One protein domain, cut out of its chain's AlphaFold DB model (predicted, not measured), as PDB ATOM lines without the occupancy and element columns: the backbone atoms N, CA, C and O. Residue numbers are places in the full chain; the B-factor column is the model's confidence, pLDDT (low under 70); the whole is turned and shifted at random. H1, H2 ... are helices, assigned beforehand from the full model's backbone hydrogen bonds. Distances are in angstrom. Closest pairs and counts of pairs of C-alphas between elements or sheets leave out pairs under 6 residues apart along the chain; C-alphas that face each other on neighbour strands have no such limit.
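What this domain is: This is residues 93 to 156 of the 172 residues of the protein "HTH arsR-type domain-containing protein" of Bdellovibrio sp. CG11_big_fil_rev_8_21_14_0_20_39_38 (UniProt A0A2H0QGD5). Two long helices, H1 and H2, stand apart, joined by a long link that folds back between them, as in an open Z. Both helices run toward falling z, with little contact anywhere. The printed part has 64 residues with two named helices, H1 then H2, and no named strand; its class is all helix. It is loose, with a radius of gyration of the C-alphas of 15.3 A and spans of 39 by 34 by 22 A.

Where its parts are: H1, residues 96 to 119, is 35.2 A long, from C-alpha 96 at (29.662, 4.298, 63.039). H2, residues 134 to 154, is 30.6 A long and ends with C-alpha 154 at (44.294, 32.284, 43.549).

How they stand to each other: H1 and H2 are apart, with no C-alpha of the one within 8 A of the other. In both helices every O i to N i+4 pair is within hydrogen-bond range. Residues 102 to 112 of H1 stand free.

The domain as a whole: The C-alphas of Asn 119 and Ser 135, the two farthest apart, are 40.0 A apart. The link from H1 to H2, residues 120 to 133, is long. The printed part has no cut. Its mean pLDDT is 72.2; residues 112 to 129, 152 and 154 to 156 are under 70.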
ATOM      1  N   LEU A  93      34.039  13.059  62.541       76.94
ATOM      2  CA  LEU A  93      33.002  12.139  62.988       76.94
ATOM      3  C   LEU A  93      33.685  10.942  63.645       76.94
ATOM      4  O   LEU A  93      34.685  10.447  63.123       76.94
ATOM      5  N   SER A  94      33.124  10.457  64.746       75.19
ATOM      6  CA  SER A  94      33.596   9.270  65.464       75.19
ATOM      7  C   SER A  94      32.631   8.096  65.295       75.19
ATOM      8  O   SER A  94      31.436   8.291  65.078       75.19
ATOM      9  N   GLY A  95      33.134   6.868  65.446       77.06
ATOM     10  CA  GLY A  95      32.303   5.662  65.469       77.06
ATOM     11  C   GLY A  95      31.617   5.350  64.134       77.06
ATOM     12  O   GLY A  95      32.179   5.565  63.060       77.06
ATOM     13  N   GLU A  96      30.395   4.823  64.198       77.19
ATOM     14  CA  GLU A  96      29.662   4.298  63.039       77.19
ATOM     15  C   GLU A  96      29.422   5.347  61.936       77.19
ATOM     16  O   GLU A  96      29.544   5.044  60.746       77.19
ATOM     17  N   GLU A  97      29.173   6.609  62.307       74.38
ATOM     18  CA  GLU A  97      28.984   7.701  61.344       74.38
ATOM     19  C   GLU A  97      30.235   7.944  60.484       74.38
ATOM     20  O   GLU A  97      30.117   8.263  59.299       74.38
ATOM     21  N   ASN A  98      31.434   7.742  61.044       76.38
ATOM     22  CA  ASN A  98      32.697   7.855  60.313       76.38
ATOM     23  C   ASN A  98      32.807   6.774  59.227       76.38
ATOM     24  O   ASN A  98      33.172   7.060  58.086       76.38
ATOM     25  N   THR A  99      32.430   5.537  59.555       76.25
ATOM     26  CA  THR A  99      32.448   4.404  58.621       76.25
ATOM     27  C   THR A  99      31.439   4.597  57.491       76.25
ATOM     28  O   THR A  99      31.781   4.420  56.318       76.25
ATOM     29  N   ILE A 100      30.212   5.024  57.814       78.69
ATOM     30  CA  ILE A 100      29.172   5.320  56.816       78.69
ATOM     31  C   ILE A 100      29.630   6.455  55.890       78.69
ATOM     32  O   ILE A 100      29.522   6.322  54.666       78.69
ATOM     33  N   ARG A 101      30.188   7.537  56.454       80.50
ATOM     34  CA  ARG A 101      30.781   8.643  55.692       80.50
ATOM     35  C   ARG A 101      31.859   8.130  54.742       80.50
ATOM     36  O   ARG A 101      31.781   8.403  53.549       80.50
ATOM     37  N   ASN A 102      32.842   7.383  55.242       74.75
ATOM     38  CA  ASN A 102      33.972   6.898  54.447       74.75
ATOM     39  C   ASN A 102      33.520   6.019  53.282       74.75
ATOM     40  O   ASN A 102      33.971   6.215  52.154       74.75
ATOM     41  N   LYS A 103      32.573   5.106  53.525       78.31
ATOM     42  CA  LYS A 103      32.002   4.263  52.470       78.31
ATOM     43  C   LYS A 103      31.305   5.102  51.401       78.31
ATOM     44  O   LYS A 103      31.542   4.896  50.214       78.31
ATOM     45  N   TYR A 104      30.481   6.064  51.808       80.00
ATOM     46  CA  TYR A 104      29.779   6.937  50.871       80.00
ATOM     47  C   TYR A 104      30.752   7.805  50.064       80.00
ATOM     48  O   TYR A 104      30.702   7.796  48.840       80.00
ATOM     49  N   ILE A 105      31.678   8.492  50.739       76.25
ATOM     50  CA  ILE A 105      32.689   9.339  50.100       76.25
ATOM     51  C   ILE A 105      33.509   8.528  49.095       76.25
ATOM     52  O   ILE A 105      33.649   8.957  47.959       76.25
ATOM     53  N   SER A 106      33.986   7.335  49.463       74.31
ATOM     54  CA  SER A 106      34.764   6.492  48.545       74.31
ATOM     55  C   SER A 106      34.018   6.179  47.243       74.31
ATOM     56  O   SER A 106      34.617   6.193  46.167       74.31
ATOM     57  N   LYS A 107      32.699   5.960  47.324       76.62
ATOM     58  CA  LYS A 107      31.843   5.718  46.163       76.62
ATOM     59  C   LYS A 107      31.683   6.969  45.299       76.62
ATOM     60  O   LYS A 107      31.841   6.878  44.086       76.62
ATOM     61  N   GLU A 108      31.397   8.116  45.911       74.25
ATOM     62  CA  GLU A 108      31.196   9.370  45.174       74.25
ATOM     63  C   GLU A 108      32.485   9.850  44.504       74.25
ATOM     64  O   GLU A 108      32.449  10.199  43.332       74.25
ATOM     65  N   ILE A 109      33.628   9.782  45.199       72.06
ATOM     66  CA  ILE A 109      34.938  10.105  44.612       72.06
ATOM     67  C   ILE A 109      35.209   9.210  43.407       72.06
ATOM     68  O   ILE A 109      35.674   9.698  42.382       72.06
ATOM     69  N   SER A 110      34.936   7.906  43.526       71.88
ATOM     70  CA  SER A 110      35.179   6.961  42.431       71.88
ATOM     71  C   SER A 110      34.333   7.313  41.208       71.88
ATOM     72  O   SER A 110      34.842   7.281  40.094       71.88
ATOM     73  N   LYS A 111      33.067   7.692  41.422       71.44
ATOM     74  CA  LYS A 111      32.161   8.130  40.358       71.44
ATOM     75  C   LYS A 111      32.646   9.428  39.697       71.44
ATOM     76  O   LYS A 111      32.836   9.449  38.490       71.44
ATOM     77  N   GLU A 112      32.892  10.469  40.491       66.19
ATOM     78  CA  GLU A 112      33.303  11.799  40.011       66.19
ATOM     79  C   GLU A 112      34.670  11.744  39.307       66.19
ATOM     80  O   GLU A 112      34.852  12.335  38.245       66.19
ATOM     81  N   SER A 113      35.617  10.957  39.835       66.94
ATOM     82  CA  SER A 113      36.918  10.734  39.188       66.94
ATOM     83  C   SER A 113      36.763  10.014  37.849       66.94
ATOM     84  O   SER A 113      37.441  10.374  36.895       66.94
ATOM     85  N   PHE A 114      35.881   9.012  37.763       65.56
ATOM     86  CA  PHE A 114      35.641   8.272  36.523       65.56
ATOM     87  C   PHE A 114      34.986   9.156  35.456       65.56
ATOM     88  O   PHE A 114      35.487   9.220  34.339       65.56
ATOM     89  N   GLU A 115      33.936   9.900  35.817       65.44
ATOM     90  CA  GLU A 115      33.261  10.845  34.914       65.44
ATOM     91  C   GLU A 115      34.218  11.937  34.413       65.44
ATOM     92  O   GLU A 115      34.178  12.301  33.240       65.44
ATOM     93  N   THR A 116      35.111  12.441  35.268       63.22
ATOM     94  CA  THR A 116      36.087  13.465  34.861       63.22
ATOM     95  C   THR A 116      37.156  12.881  33.932       63.22
ATOM     96  O   THR A 116      37.439  13.462  32.891       63.22
ATOM     97  N   LEU A 117      37.710  11.705  34.257       66.25
ATOM     98  CA  LEU A 117      38.706  11.025  33.415       66.25
ATOM     99  C   LEU A 117      38.158  10.633  32.036       66.25
ATOM    100  O   LEU A 117      38.915  10.593  31.071       66.25
ATOM    101  N   GLU A 118      36.865  10.320  31.936       64.12
ATOM    102  CA  GLU A 118      36.219   9.983  30.664       64.12
ATOM    103  C   GLU A 118      36.053  11.212  29.753       64.12
ATOM    104  O   GLU A 118      36.155  11.094  28.533       64.12
ATOM    105  N   ASN A 119      35.825  12.392  30.337       62.59
ATOM    106  CA  ASN A 119      35.435  13.595  29.598       62.59
ATOM    107  C   ASN A 119      36.546  14.650  29.456       62.59
ATOM    108  O   ASN A 119      36.396  15.569  28.650       62.59
ATOM    109  N   ASP A 120      37.650  14.535  30.197       61.50
ATOM    110  CA  ASP A 120      38.768  15.480  30.163       61.50
ATOM    111  C   ASP A 120      40.120  14.758  30.023       61.50
ATOM    112  O   ASP A 120      40.613  14.104  30.944       61.50
ATOM    113  N   SER A 121      40.753  14.925  28.859       58.16
ATOM    114  CA  SER A 121      42.031  14.294  28.512       58.16
ATOM    115  C   SER A 121      43.237  14.844  29.283       58.16
ATOM    116  O   SER A 121      44.315  14.246  29.219       58.16
ATOM    117  N   LEU A 122      43.083  15.957  30.009       59.03
ATOM    118  CA  LEU A 122      44.134  16.568  30.825       59.03
ATOM    119  C   LEU A 122      43.989  16.263  32.321       59.03
ATOM    120  O   LEU A 122      44.893  16.582  33.101       59.03
ATOM    121  N   THR A 123      42.896  15.623  32.737       59.62
ATOM    122  CA  THR A 123      42.684  15.279  34.143       59.62
ATOM    123  C   THR A 123      43.629  14.156  34.580       59.62
ATOM    124  O   THR A 123      43.640  13.055  34.030       59.62
ATOM    125  N   ILE A 124      44.408  14.412  35.635       59.12
ATOM    126  CA  ILE A 124      45.281  13.422  36.278       59.12
ATOM    127  C   ILE A 124      44.751  13.137  37.685       59.12
ATOM    128  O   ILE A 124      44.836  13.983  38.575       59.12
ATOM    129  N   ALA A 125      44.262  11.917  37.917       61.47
ATOM    130  CA  ALA A 125      43.870  11.451  39.245       61.47
ATOM    131  C   ALA A 125      45.006  10.646  39.898       61.47
ATOM    132  O   ALA A 125      45.482   9.654  39.343       61.47
ATOM    133  N   ARG A 126      45.438  11.041  41.105       59.34
ATOM    134  CA  ARG A 126      46.473  10.326  41.871       59.34
ATOM    135  C   ARG A 126      46.006  10.037  43.294       59.34
ATOM    136  O   ARG A 126      45.832  10.951  44.093       59.34
ATOM    137  N   ILE A 127      45.884   8.754  43.635       63.38
ATOM    138  CA  ILE A 127      45.591   8.295  45.000       63.38
ATOM    139  C   ILE A 127      46.892   7.797  45.629       63.38
ATOM    140  O   ILE A 127      47.552   6.915  45.088       63.38
ATOM    141  N   THR A 128      47.278   8.370  46.771       58.25
ATOM    142  CA  THR A 128      48.472   7.951  47.524       58.25
ATOM    143  C   THR A 128      48.092   7.667  48.972       58.25
ATOM    144  O   THR A 128      47.545   8.534  49.648       58.25
ATOM    145  N   LYS A 129      48.400   6.459  49.461       65.88
ATOM    146  CA  LYS A 129      48.282   6.100  50.882       65.88
ATOM    147  C   LYS A 129      49.637   6.299  51.555       65.88
ATOM    148  O   LYS A 129      50.637   5.766  51.082       65.88
ATOM    149  N   VAL A 130      49.666   7.052  52.651       71.12
ATOM    150  CA  VAL A 130      50.883   7.318  53.432       71.12
ATOM    151  C   VAL A 130      50.599   7.035  54.903       71.12
ATOM    152  O   VAL A 130      49.584   7.485  55.427       71.12
ATOM    153  N   THR A 131      51.502   6.314  55.568       70.94
ATOM    154  CA  THR A 131      51.462   6.093  57.022       70.94
ATOM    155  C   THR A 131      52.395   7.090  57.705       70.94
ATOM    156  O   THR A 131      53.556   7.219  57.313       70.94
ATOM    157  N   LEU A 132      51.907   7.811  58.715       77.50
ATOM    158  CA  LEU A 132      52.650   8.867  59.411       77.50
ATOM    159  C   LEU A 132      52.608   8.655  60.928       77.50
ATOM    160  O   LEU A 132      51.606   8.189  61.458       77.50
ATOM    161  N   SER A 133      53.673   9.058  61.630       84.12
ATOM    162  CA  SER A 133      53.610   9.256  63.084       84.12
ATOM    163  C   SER A 133      52.720  10.459  63.409       84.12
ATOM    164  O   SER A 133      52.625  11.383  62.600       84.12
ATOM    165  N   GLU A 134      52.138  10.511  64.609       79.44
ATOM    166  CA  GLU A 134      51.239  11.603  65.023       79.44
ATOM    167  C   GLU A 134      51.874  12.999  64.848       79.44
ATOM    168  O   GLU A 134      51.259  13.934  64.331       79.44
ATOM    169  N   SER A 135      53.157  13.135  65.197       83.94
ATOM    170  CA  SER A 135      53.925  14.372  65.015       83.94
ATOM    171  C   SER A 135      54.055  14.789  63.545       83.94
ATOM    172  O   SER A 135      53.856  15.956  63.206       83.94
ATOM    173  N   LYS A 136      54.340  13.837  62.647       83.38
ATOM    174  CA  LYS A 136      54.437  14.080  61.199       83.38
ATOM    175  C   LYS A 136      53.066  14.347  60.583       83.38
ATOM    176  O   LYS A 136      52.969  15.183  59.687       83.38
ATOM    177  N   TYR A 137      52.021  13.691  61.081       78.50
ATOM    178  CA  TYR A 137      50.639  13.925  60.677       78.50
ATOM    179  C   TYR A 137      50.220  15.374  60.939       78.50
ATOM    180  O   TYR A 137      49.753  16.047  60.021       78.50
ATOM    181  N   LYS A 138      50.468  15.895  62.148       79.19
ATOM    182  CA  LYS A 138      50.152  17.290  62.502       79.19
ATOM    183  C   LYS A 138      50.843  18.291  61.567       79.19
ATOM    184  O   LYS A 138      50.210  19.235  61.097       79.19
ATOM    185  N   ILE A 139      52.117  18.054  61.239       86.44
ATOM    186  CA  ILE A 139      52.872  18.885  60.286       86.44
ATOM    187  C   ILE A 139      52.270  18.802  58.877       86.44
ATOM    188  O   ILE A 139      52.077  19.831  58.230       86.44
ATOM    189  N   ALA A 140      51.975  17.594  58.391       80.44
ATOM    190  CA  ALA A 140      51.408  17.385  57.061       80.44
ATOM    191  C   ALA A 140      50.023  18.036  56.920       80.44
ATOM    192  O   ALA A 140      49.770  18.709  55.923       80.44
ATOM    193  N   ARG A 141      49.163  17.901  57.939       78.62
ATOM    194  CA  ARG A 141      47.834  18.525  57.984       78.62
ATOM    195  C   ARG A 141      47.926  20.042  57.872       78.62
ATOM    196  O   ARG A 141      47.261  20.615  57.017       78.62
ATOM    197  N   LYS A 142      48.806  20.677  58.654       82.38
ATOM    198  CA  LYS A 142      49.009  22.131  58.597       82.38
ATOM    199  C   LYS A 142      49.443  22.599  57.202       82.38
ATOM    200  O   LYS A 142      48.865  23.534  56.664       82.38
ATOM    201  N   LYS A 143      50.412  21.915  56.585       86.00
ATOM    202  CA  LYS A 143      50.869  22.243  55.222       86.00
ATOM    203  C   LYS A 143      49.770  22.077  54.173       86.00
ATOM    204  O   LYS A 143      49.690  22.864  53.236       86.00
ATOM    205  N   LEU A 144      48.933  21.047  54.315       81.56
ATOM    206  CA  LEU A 144      47.797  20.830  53.423       81.56
ATOM    207  C   LEU A 144      46.762  21.954  53.561       81.56
ATOM    208  O   LEU A 144      46.272  22.453  52.554       81.56
ATOM    209  N   GLU A 145      46.460  22.381  54.788       75.00
ATOM    210  CA  GLU A 145      45.564  23.512  55.053       75.00
ATOM    211  C   GLU A 145      46.100  24.822  54.445       75.00
ATOM    212  O   GLU A 145      45.341  25.546  53.802       75.00
ATOM    213  N   GLU A 146      47.404  25.090  54.568       83.38
ATOM    214  CA  GLU A 146      48.074  26.244  53.942       83.38
ATOM    215  C   GLU A 146      47.980  26.205  52.406       83.38
ATOM    216  O   GLU A 146      47.654  27.213  51.779       83.38
ATOM    217  N   LEU A 147      48.200  25.038  51.792       80.19
ATOM    218  CA  LEU A 147      48.064  24.863  50.345       80.19
ATOM    219  C   LEU A 147      46.620  25.091  49.875       80.19
ATOM    220  O   LEU A 147      46.401  25.777  48.878       80.19
ATOM    221  N   ILE A 148      45.634  24.546  50.593       73.00
ATOM    222  CA  ILE A 148      44.210  24.743  50.278       73.00
ATOM    223  C   ILE A 148      43.849  26.232  50.343       73.00
ATOM    224  O   ILE A 148      43.153  26.727  49.455       73.00
ATOM    225  N   ALA A 149      44.332  26.955  51.359       73.62
ATOM    226  CA  ALA A 149      44.109  28.394  51.487       73.62
ATOM    227  C   ALA A 149      44.723  29.172  50.310       73.62
ATOM    228  O   ALA A 149      44.020  29.950  49.664       73.62
ATOM    229  N   TYR A 150      45.985  28.892  49.970       80.75
ATOM    230  CA  TYR A 150      46.670  29.493  48.821       80.75
ATOM    231  C   TYR A 150      45.891  29.290  47.515       80.75
ATOM    232  O   TYR A 150      45.675  30.233  46.752       80.75
ATOM    233  N   LEU A 151      45.423  28.069  47.257       71.44
ATOM    234  CA  LEU A 151      44.652  27.768  46.052       71.44
ATOM    235  C   LEU A 151      43.318  28.516  46.033       71.44
ATOM    236  O   LEU A 151      42.949  29.072  45.004       71.44
ATOM    237  N   ALA A 152      42.610  28.589  47.163       66.81
ATOM    238  CA  ALA A 152      41.331  29.292  47.257       66.81
ATOM    239  C   ALA A 152      41.446  30.800  46.962       66.81
ATOM    240  O   ALA A 152      40.529  31.381  46.375       66.81
ATOM    241  N   GLU A 153      42.559  31.431  47.341       71.31
ATOM    242  CA  GLU A 153      42.835  32.846  47.058       71.31
ATOM    243  C   GLU A 153      43.136  33.102  45.576       71.31
ATOM    244  O   GLU A 153      42.724  34.129  45.030       71.31
ATOM    245  N   ASN A 154      43.789  32.144  44.915       68.25
ATOM    246  CA  ASN A 154      44.294  32.284  43.549       68.25
ATOM    247  C   ASN A 154      43.389  31.641  42.476       68.25
ATOM    248  O   ASN A 154      43.582  31.882  41.288       68.25
ATOM    249  N   ASN A 155      42.334  30.913  42.862       57.84
ATOM    250  CA  ASN A 155      41.374  30.268  41.946       57.84
ATOM    251  C   ASN A 155      40.348  31.222  41.298       57.84
ATOM    252  O   ASN A 155      39.260  30.807  40.893       57.84
ATOM    253  N   ARG A 156      40.631  32.527  41.229       50.12
ATOM    254  CA  ARG A 156      39.676  33.520  40.705       50.12
ATOM    255  C   ARG A 156      39.785  33.764  39.195       50.12
ATOM    256  O   ARG A 156      38.906  34.439  38.666       50.12
TER     257      ARG A 156